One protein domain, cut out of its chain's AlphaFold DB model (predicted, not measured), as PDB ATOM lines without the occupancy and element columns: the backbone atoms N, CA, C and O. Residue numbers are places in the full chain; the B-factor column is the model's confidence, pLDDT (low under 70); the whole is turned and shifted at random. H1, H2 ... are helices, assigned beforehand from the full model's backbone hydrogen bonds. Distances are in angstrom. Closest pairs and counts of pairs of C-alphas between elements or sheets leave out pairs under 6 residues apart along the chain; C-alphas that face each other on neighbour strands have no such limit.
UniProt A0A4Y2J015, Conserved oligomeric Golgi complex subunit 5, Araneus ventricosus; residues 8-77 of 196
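AT A GLANCE: This is residues 8 to 77 of the 196 residues of the protein "Conserved oligomeric Golgi complex subunit 5" of Araneus ventricosus (UniProt A0A4Y2J015). One long helix, H4, makes the length of this domain, and three short helices, H1, H2 and H3, gather loosely along its first half while its far part, residues 62 to 77, sticks out alone. H3 meets the first end of H4 at a corner, and H2 and then H1 lie farther along H4, with few contacts between the parts. The printed part has 70 residues with four named helices, in the order H1, H2, H3, H4, and no named strand; the class is all helix. The whole is extended, with a radius of gyration of the C-alphas of 17.5 A and spans of 59 by 23 by 18 A.

HOW THE PARTS SIT: H4, residues 41 to 77, is the longest helix. It touches H3, residues 28 to 37, only just and only at the corner by their link, with 3 pairs of C-alphas within 8 A. H4 touches H3 with residues 41 to 44 alone, and the closest C-alphas of the two helices are those of Ala 35 and Val 41, 5.1 A apart. Their lines stand at a steep tilt of 40 degrees, and they run opposite ways. H2, residues 16 to 22, is close to H4 but not clearly touching; their closest C-alphas, those of Leu 17 and His 44, are 8.0 A apart. H2 and H4 stand at a steep tilt of 52 degrees and run the same way. H1, residues 10 to 14, is also close to H4 but not clearly touching, with the closest C-alphas, those of Phe 12 and Gly 51, 8.0 A apart. H1 and H2 touch only at the corner by their link, the closest C-alphas being those of Phe 12 and Tyr 18 at 4.9 A. H2 and H3 are near each other, with 5 pairs of C-alphas within 10 A. H1 and H3 are apart. In H1 and H3 every O i to N i+4 pair is within hydrogen-bond range; in H4 31 of 33 are, and in H2 1 of 3, beside 3 of 4 O i to N i+3 pairs.

IN THESE COORDINATES: H4 runs from C-alpha 41 at (40.612, -4.876, 45.114) to C-alpha 77 at (50.625, -26.458, -2.498), a length of 53.2 A. H3, residues 28 to 37, is 14.1 A long and H2, residues 16 to 22, is 10.1 A. H1, residues 10 to 14, begins at C-alpha 10 at (47.322, -23.624, 32.952) and is 6.4 A long.

THE WHOLE: The two C-alphas farthest apart are those of Gln 37 and Ile 77, at 59.7 A. Residues 62 to 77, which belong to H4, stand free; the body without them has 54 residues and spans 37 by 24 by 16 A. The printed part has no cut, and the links H1 to H2, H2 to H3 and H3 to H4 are tight. The mean pLDDT of the printed part is 81.2, and residue 8 is under 70.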
ATOM      1  N   GLY A   8      50.642 -22.199  28.350       66.56
ATOM      2  CA  GLY A   8      50.683 -20.965  29.143       66.56
ATOM      3  C   GLY A   8      49.355 -20.536  29.776       66.56
ATOM      4  O   GLY A   8      49.359 -19.563  30.520       66.56
ATOM      5  N   LEU A   9      48.248 -21.252  29.537       75.38
ATOM      6  CA  LEU A   9      46.938 -20.955  30.147       75.38
ATOM      7  C   LEU A   9      46.575 -21.861  31.344       75.38
ATOM      8  O   LEU A   9      45.495 -21.724  31.908       75.38
ATOM      9  N   GLU A  10      47.493 -22.718  31.796       78.62
ATOM     10  CA  GLU A  10      47.322 -23.624  32.952       78.62
ATOM     11  C   GLU A  10      47.027 -22.876  34.270       78.62
ATOM     12  O   GLU A  10      46.337 -23.377  35.161       78.62
ATOM     13  N   GLU A  11      47.513 -21.638  34.393       76.75
ATOM     14  CA  GLU A  11      47.253 -20.779  35.555       76.75
ATOM     15  C   GLU A  11      45.760 -20.422  35.671       76.75
ATOM     16  O   GLU A  11      45.231 -20.322  36.776       76.75
ATOM     17  N   PHE A  12      45.042 -20.334  34.544       80.06
ATOM     18  CA  PHE A  12      43.606 -20.035  34.520       80.06
ATOM     19  C   PHE A  12      42.730 -21.211  34.966       80.06
ATOM     20  O   PHE A  12      41.592 -21.003  35.384       80.06
ATOM     21  N   GLU A  13      43.260 -22.434  34.900       75.81
ATOM     22  CA  GLU A  13      42.589 -23.648  35.375       75.81
ATOM     23  C   GLU A  13      42.931 -23.985  36.830       75.81
ATOM     24  O   GLU A  13      42.222 -24.766  37.462       75.81
ATOM     25  N   SER A  14      44.005 -23.417  37.384       78.31
ATOM     26  CA  SER A  14      44.503 -23.747  38.724       78.31
ATOM     27  C   SER A  14      44.225 -22.659  39.762       78.31
ATOM     28  O   SER A  14      43.893 -23.000  40.899       78.31
ATOM     29  N   ASP A  15      44.290 -21.376  39.394       83.75
ATOM     30  CA  ASP A  15      44.027 -20.270  40.316       83.75
ATOM     31  C   ASP A  15      42.517 -20.095  40.565       83.75
ATOM     32  O   ASP A  15      41.719 -19.919  39.642       83.75
ATOM     33  N   GLU A  16      42.121 -20.112  41.839       77.31
ATOM     34  CA  GLU A  16      40.727 -19.974  42.286       77.31
ATOM     35  C   GLU A  16      40.069 -18.658  41.841       77.31
ATOM     36  O   GLU A  16      38.853 -18.601  41.676       77.31
ATOM     37  N   LEU A  17      40.854 -17.601  41.618       78.81
ATOM     38  CA  LEU A  17      40.366 -16.319  41.123       78.81
ATOM     39  C   LEU A  17      40.139 -16.365  39.614       78.81
ATOM     40  O   LEU A  17      39.100 -15.903  39.160       78.81
ATOM     41  N   TYR A  18      41.058 -16.946  38.838       83.38
ATOM     42  CA  TYR A  18      40.880 -17.072  37.388       83.38
ATOM     43  C   TYR A  18      39.754 -18.040  37.017       83.38
ATOM     44  O   TYR A  18      38.998 -17.739  36.096       83.38
ATOM     45  N   LYS A  19      39.558 -19.123  37.781       81.75
ATOM     46  CA  LYS A  19      38.412 -20.035  37.617       81.75
ATOM     47  C   LYS A  19      37.065 -19.331  37.714       81.75
ATOM     48  O   LYS A  19      36.141 -19.658  36.979       81.75
ATOM     49  N   GLN A  20      36.945 -18.351  38.610       80.56
ATOM     50  CA  GLN A  20      35.709 -17.578  38.740       80.56
ATOM     51  C   GLN A  20      35.410 -16.783  37.467       80.56
ATOM     52  O   GLN A  20      34.245 -16.618  37.132       80.56
ATOM     53  N   PHE A  21      36.437 -16.331  36.736       77.94
ATOM     54  CA  PHE A  21      36.279 -15.644  35.450       77.94
ATOM     55  C   PHE A  21      36.015 -16.591  34.269       77.94
ATOM     56  O   PHE A  21      35.524 -16.130  33.241       77.94
ATOM     57  N   THR A  22      36.340 -17.882  34.385       77.25
ATOM     58  CA  THR A  22      36.123 -18.894  33.334       77.25
ATOM     59  C   THR A  22      34.872 -19.749  33.553       77.25
ATOM     60  O   THR A  22      34.525 -20.539  32.677       77.25
ATOM     61  N   ALA A  23      34.188 -19.594  34.691       80.75
ATOM     62  CA  ALA A  23      32.960 -20.310  35.013       80.75
ATOM     63  C   ALA A  23      31.757 -19.821  34.183       80.75
ATOM     64  O   ALA A  23      31.586 -18.623  33.949       80.75
ATOM     65  N   ASP A  24      30.886 -20.755  33.788       76.56
ATOM     66  CA  ASP A  24      29.690 -20.469  32.980       76.56
ATOM     67  C   ASP A  24      28.667 -19.561  33.703       76.56
ATOM     68  O   ASP A  24      27.828 -18.929  33.058       76.56
ATOM     69  N   ASP A  25      28.730 -19.475  35.036       78.81
ATOM     70  CA  ASP A  25      27.847 -18.700  35.919       78.81
ATOM     71  C   ASP A  25      28.494 -17.416  36.477       78.81
ATOM     72  O   ASP A  25      28.064 -16.891  37.506       78.81
ATOM     73  N   PHE A  26      29.508 -16.888  35.788       80.50
ATOM     74  CA  PHE A  26      30.252 -15.685  36.168       80.50
ATOM     75  C   PHE A  26      29.367 -14.516  36.653       80.50
ATOM     76  O   PHE A  26      28.633 -13.892  35.879       80.50
ATOM     77  N   ASP A  27      29.507 -14.153  37.934       79.69
ATOM     78  CA  ASP A  27      28.839 -12.998  38.545       79.69
ATOM     79  C   ASP A  27      29.843 -11.920  38.987       79.69
ATOM     80  O   ASP A  27      30.430 -11.951  40.074       79.69
ATOM     81  N   VAL A  28      29.967 -10.886  38.150       80.06
ATOM     82  CA  VAL A  28      30.794  -9.694  38.402       80.06
ATOM     83  C   VAL A  28      30.462  -9.043  39.747       80.06
ATOM     84  O   VAL A  28      31.357  -8.528  40.422       80.06
ATOM     85  N   LYS A  29      29.185  -9.029  40.155       80.31
ATOM     86  CA  LYS A  29      28.749  -8.343  41.379       80.31
ATOM     87  C   LYS A  29      29.196  -9.104  42.620       80.31
ATOM     88  O   LYS A  29      29.671  -8.469  43.560       80.31
ATOM     89  N   ALA A  30      29.103 -10.432  42.605       77.69
ATOM     90  CA  ALA A  30      29.584 -11.285  43.689       77.69
ATOM     91  C   ALA A  30      31.106 -11.164  43.872       77.69
ATOM     92  O   ALA A  30      31.579 -10.956  44.991       77.69
ATOM     93  N   ILE A  31      31.866 -11.184  42.771       76.88
ATOM     94  CA  ILE A  31      33.334 -11.067  42.792       76.88
ATOM     95  C   ILE A  31      33.763  -9.674  43.270       76.88
ATOM     96  O   ILE A  31      34.609  -9.552  44.154       76.88
ATOM     97  N   THR A  32      33.137  -8.614  42.750       78.38
ATOM     98  CA  THR A  32      33.460  -7.231  43.141       78.38
ATOM     99  C   THR A  32      33.083  -6.961  44.599       78.38
ATOM    100  O   THR A  32      33.845  -6.327  45.324       78.38
ATOM    101  N   SER A  33      31.938  -7.474  45.064       77.62
ATOM    102  CA  SER A  33      31.520  -7.343  46.463       77.62
ATOM    103  C   SER A  33      32.463  -8.091  47.408       77.62
ATOM    104  O   SER A  33      32.839  -7.535  48.437       77.62
ATOM    105  N   SER A  34      32.886  -9.308  47.056       76.12
ATOM    106  CA  SER A  34      33.859 -10.095  47.828       76.12
ATOM    107  C   SER A  34      35.229  -9.403  47.889       76.12
ATOM    108  O   SER A  34      35.791  -9.219  48.968       76.12
ATOM    109  N   ALA A  35      35.723  -8.897  46.756       77.44
ATOM    110  CA  ALA A  35      36.993  -8.174  46.681       77.44
ATOM    111  C   ALA A  35      36.992  -6.877  47.513       77.44
ATOM    112  O   ALA A  35      38.002  -6.535  48.131       77.44
ATOM    113  N   VAL A  36      35.864  -6.157  47.557       78.62
ATOM    114  CA  VAL A  36      35.697  -4.946  48.380       78.62
ATOM    115  C   VAL A  36      35.582  -5.295  49.865       78.62
ATOM    116  O   VAL A  36      36.218  -4.640  50.688       78.62
ATOM    117  N   GLN A  37      34.823  -6.338  50.217       78.00
ATOM    118  CA  GLN A  37      34.664  -6.799  51.603       78.00
ATOM    119  C   GLN A  37      35.977  -7.319  52.204       78.00
ATOM    120  O   GLN A  37      36.255  -7.061  53.373       78.00
ATOM    121  N   CYS A  38      36.807  -7.986  51.402       72.31
ATOM    122  CA  CYS A  38      38.119  -8.491  51.808       72.31
ATOM    123  C   CYS A  38      39.256  -7.462  51.644       72.31
ATOM    124  O   CYS A  38      40.413  -7.808  51.860       72.31
ATOM    125  N   ALA A  39      38.955  -6.218  51.241       76.44
ATOM    126  CA  ALA A  39      39.939  -5.169  50.934       76.44
ATOM    127  C   ALA A  39      41.030  -5.586  49.916       76.44
ATOM    128  O   ALA A  39      42.127  -5.032  49.901       76.44
ATOM    129  N   ALA A  40      40.718  -6.532  49.028       76.31
ATOM    130  CA  ALA A  40      41.657  -7.158  48.097       76.31
ATOM    131  C   ALA A  40      41.624  -6.544  46.680       76.31
ATOM    132  O   ALA A  40      42.285  -7.034  45.769       76.31
ATOM    133  N   VAL A  41      40.863  -5.465  46.452       79.75
ATOM    134  CA  VAL A  41      40.612  -4.876  45.114       79.75
ATOM    135  C   VAL A  41      41.892  -4.616  44.305       79.75
ATOM    136  O   VAL A  41      41.936  -4.913  43.112       79.75
ATOM    137  N   ALA A  42      42.944  -4.087  44.939       82.25
ATOM    138  CA  ALA A  42      44.216  -3.815  44.268       82.25
ATOM    139  C   ALA A  42      44.936  -5.102  43.823       82.25
ATOM    140  O   ALA A  42      45.536  -5.133  42.751       82.25
ATOM    141  N   GLU A  43      44.836  -6.169  44.617       81.44
ATOM    142  CA  GLU A  43      45.413  -7.480  44.318       81.44
ATOM    143  C   GLU A  43      44.654  -8.176  43.182       81.44
ATOM    144  O   GLU A  43      45.275  -8.654  42.234       81.44
ATOM    145  N   HIS A  44      43.316  -8.148  43.212       83.00
ATOM    146  CA  HIS A  44      42.482  -8.670  42.126       83.00
ATOM    147  C   HIS A  44      42.757  -7.952  40.795       83.00
ATOM    148  O   HIS A  44      42.857  -8.602  39.756       83.00
ATOM    149  N   LEU A  45      42.924  -6.624  40.811       83.12
ATOM    150  CA  LEU A  45      43.243  -5.846  39.610       83.12
ATOM    151  C   LEU A  45      44.660  -6.143  39.090       83.12
ATOM    152  O   LEU A  45      44.858  -6.262  37.881       83.12
ATOM    153  N   ALA A  46      45.635  -6.294  39.992       84.38
ATOM    154  CA  ALA A  46      46.997  -6.681  39.635       84.38
ATOM    155  C   ALA A  46      47.038  -8.086  39.013       84.38
ATOM    156  O   ALA A  46      47.677  -8.271  37.976       84.38
ATOM    157  N   LYS A  47      46.297  -9.046  39.585       84.62
ATOM    158  CA  LYS A  47      46.123 -10.389  39.015       84.62
ATOM    159  C   LYS A  47      45.437 -10.347  37.655       84.62
ATOM    160  O   LYS A  47      45.947 -10.930  36.713       84.62
ATOM    161  N   LEU A  48      44.343  -9.603  37.491       85.69
ATOM    162  CA  LEU A  48      43.677  -9.496  36.189       85.69
ATOM    163  C   LEU A  48      44.604  -8.905  35.114       85.69
ATOM    164  O   LEU A  48      44.641  -9.403  33.994       85.69
ATOM    165  N   SER A  49      45.389  -7.882  35.461       87.88
ATOM    166  CA  SER A  49      46.396  -7.300  34.564       87.88
ATOM    167  C   SER A  49      47.478  -8.317  34.170       87.88
ATOM    168  O   SER A  49      47.838  -8.426  32.996       87.88
ATOM    169  N   ALA A  50      47.951  -9.120  35.131       86.88
ATOM    170  CA  ALA A  50      48.881 -10.214  34.868       86.88
ATOM    171  C   ALA A  50      48.257 -11.281  33.952       86.88
ATOM    172  O   ALA A  50      48.872 -11.658  32.957       86.88
ATOM    173  N   GLY A  51      47.013 -11.688  34.220       87.06
ATOM    174  CA  GLY A  51      46.247 -12.611  33.387       87.06
ATOM    175  C   GLY A  51      46.072 -12.108  31.951       87.06
ATOM    176  O   GLY A  51      46.336 -12.848  31.007       87.06
ATOM    177  N   ILE A  52      45.723 -10.833  31.755       88.19
ATOM    178  CA  ILE A  52      45.636 -10.223  30.417       88.19
ATOM    179  C   ILE A  52      46.985 -10.313  29.693       88.19
ATOM    180  O   ILE A  52      47.023 -10.667  28.519       88.19
ATOM    181  N   SER A  53      48.099 -10.054  30.386       89.38
ATOM    182  CA  SER A  53      49.433 -10.187  29.791       89.38
ATOM    183  C   SER A  53      49.788 -11.636  29.435       89.38
ATOM    184  O   SER A  53      50.451 -11.869  28.424       89.38
ATOM    185  N   ILE A  54      49.355 -12.614  30.236       87.44
ATOM    186  CA  ILE A  54      49.535 -14.042  29.935       87.44
ATOM    187  C   ILE A  54      48.721 -14.426  28.697       87.44
ATOM    188  O   ILE A  54      49.261 -15.062  27.793       87.44
ATOM    189  N   LEU A  55      47.460 -13.992  28.617       87.62
ATOM    190  CA  LEU A  55      46.594 -14.254  27.470       87.62
ATOM    191  C   LEU A  55      47.143 -13.617  26.190       87.62
ATOM    192  O   LEU A  55      47.155 -14.269  25.152       87.62
ATOM    193  N   ASP A  56      47.642 -12.383  26.265       87.94
ATOM    194  CA  ASP A  56      48.254 -11.683  25.131       87.94
ATOM    195  C   ASP A  56      49.487 -12.435  24.601       87.94
ATOM    196  O   ASP A  56      49.620 -12.673  23.400       87.94
ATOM    197  N   LYS A  57      50.347 -12.928  25.503       86.88
ATOM    198  CA  LYS A  57      51.503 -13.765  25.138       86.88
ATOM    199  C   LYS A  57      51.089 -15.106  24.538       86.88
ATOM    200  O   LYS A  57      51.677 -15.526  23.543       86.88
ATOM    201  N   ALA A  58      50.101 -15.773  25.132       84.81
ATOM    202  CA  ALA A  58      49.597 -17.054  24.647       84.81
ATOM    203  C   ALA A  58      48.949 -16.907  23.262       84.81
ATOM    204  O   ALA A  58      49.229 -17.697  22.364       84.81
ATOM    205  N   LEU A  59      48.154 -15.853  23.055       84.38
ATOM    206  CA  LEU A  59      47.529 -15.530  21.774       84.38
ATOM    207  C   LEU A  59      48.588 -15.223  20.719       84.38
ATOM    208  O   LEU A  59      48.550 -15.805  19.638       84.38
ATOM    209  N   HIS A  60      49.561 -14.365  21.030       84.38
ATOM    210  CA  HIS A  60      50.641 -14.050  20.099       84.38
ATOM    211  C   HIS A  60      51.429 -15.304  19.706       84.38
ATOM    212  O   HIS A  60      51.666 -15.536  18.525       84.38
ATOM    213  N   HIS A  61      51.763 -16.166  20.671       83.31
ATOM    214  CA  HIS A  61      52.450 -17.427  20.402       83.31
ATOM    215  C   HIS A  61      51.624 -18.370  19.516       83.31
ATOM    216  O   HIS A  61      52.157 -18.948  18.568       83.31
ATOM    217  N   GLN A  62      50.325 -18.496  19.787       81.88
ATOM    218  CA  GLN A  62      49.413 -19.322  19.000       81.88
ATOM    219  C   GLN A  62      49.278 -18.802  17.563       81.88
ATOM    220  O   GLN A  62      49.316 -19.572  16.609       81.88
ATOM    221  N   VAL A  63      49.157 -17.485  17.394       81.19
ATOM    222  CA  VAL A  63      49.061 -16.856  16.073       81.19
ATOM    223  C   VAL A  63      50.370 -17.014  15.304       81.19
ATOM    224  O   VAL A  63      50.345 -17.429  14.151       81.19
ATOM    225  N   SER A  64      51.515 -16.744  15.931       77.44
ATOM    226  CA  SER A  64      52.819 -16.854  15.271       77.44
ATOM    227  C   SER A  64      53.185 -18.292  14.907       77.44
ATOM    228  O   SER A  64      53.734 -18.514  13.834       77.44
ATOM    229  N   SER A  65      52.878 -19.269  15.763       76.56
ATOM    230  CA  SER A  65      53.204 -20.679  15.499       76.56
ATOM    231  C   SER A  65      52.397 -21.257  14.339       76.56
ATOM    232  O   SER A  65      52.964 -21.903  13.466       76.56
ATOM    233  N   HIS A  66      51.096 -20.978  14.275       77.38
ATOM    234  CA  HIS A  66      50.245 -21.522  13.218       77.38
ATOM    235  C   HIS A  66      50.312 -20.751  11.894       77.38
ATOM    236  O   HIS A  66      49.991 -21.318  10.850       77.38
ATOM    237  N   TYR A  67      50.719 -19.477  11.908       77.81
ATOM    238  CA  TYR A  67      50.857 -18.687  10.682       77.81
ATOM    239  C   TYR A  67      52.002 -19.192   9.796       77.81
ATOM    240  O   TYR A  67      51.820 -19.313   8.587       77.81
ATOM    241  N   GLU A  68      53.146 -19.538  10.389       76.50
ATOM    242  CA  GLU A  68      54.294 -20.094   9.657       76.50
ATOM    243  C   GLU A  68      53.954 -21.449   9.022       76.50
ATOM    244  O   GLU A  68      54.226 -21.665   7.842       76.50
ATOM    245  N   ASP A  69      53.270 -22.330   9.760       81.88
ATOM    246  CA  ASP A  69      52.846 -23.635   9.243       81.88
ATOM    247  C   ASP A  69      51.842 -23.497   8.087       81.88
ATOM    248  O   ASP A  69      51.960 -24.186   7.072       81.88
ATOM    249  N   LEU A  70      50.858 -22.596   8.210       82.25
ATOM    250  CA  LEU A  70      49.862 -22.365   7.160       82.25
ATOM    251  C   LEU A  70      50.487 -21.729   5.911       82.25
ATOM    252  O   LEU A  70      50.115 -22.080   4.791       82.25
ATOM    253  N   LEU A  71      51.445 -20.814   6.091       84.38
ATOM    254  CA  LEU A  71      52.187 -20.204   4.992       84.38
ATOM    255  C   LEU A  71      53.071 -21.238   4.284       84.38
ATOM    256  O   LEU A  71      53.040 -21.309   3.056       84.38
ATOM    257  N   SER A  72      53.786 -22.082   5.039       85.12
ATOM    258  CA  SER A  72      54.572 -23.194   4.488       85.12
ATOM    259  C   SER A  72      53.685 -24.119   3.660       85.12
ATOM    260  O   SER A  72      53.981 -24.378   2.496       85.12
ATOM    261  N   GLN A  73      52.536 -24.530   4.203       86.00
ATOM    262  CA  GLN A  73      51.578 -25.375   3.485       86.00
ATOM    263  C   GLN A  73      51.056 -24.715   2.203       86.00
ATOM    264  O   GLN A  73      50.951 -25.381   1.176       86.00
ATOM    265  N   ALA A  74      50.752 -23.414   2.226       86.50
ATOM    266  CA  ALA A  74      50.318 -22.694   1.031       86.50
ATOM    267  C   ALA A  74      51.412 -22.671  -0.051       86.50
ATOM    268  O   ALA A  74      51.119 -22.937  -1.216       86.50
ATOM    269  N   THR A  75      52.670 -22.427   0.336       87.38
ATOM    270  CA  THR A  75      53.801 -22.471  -0.605       87.38
ATOM    271  C   THR A  75      54.051 -23.877  -1.142       87.38
ATOM    272  O   THR A  75      54.286 -24.047  -2.334       87.38
ATOM    273  N   GLU A  76      53.933 -24.910  -0.307       87.75
ATOM    274  CA  GLU A  76      54.059 -26.300  -0.741       87.75
ATOM    275  C   GLU A  76      52.979 -26.656  -1.768       87.75
ATOM    276  O   GLU A  76      53.296 -27.244  -2.801       87.75
ATOM    277  N   ILE A  77      51.725 -26.248  -1.545       91.75
ATOM    278  CA  ILE A  77      50.625 -26.458  -2.498       91.75
ATOM    279  C   ILE A  77      50.926 -25.791  -3.847       91.75
ATOM    280  O   ILE A  77      50.727 -26.426  -4.883       91.75
TER     281      ILE A  77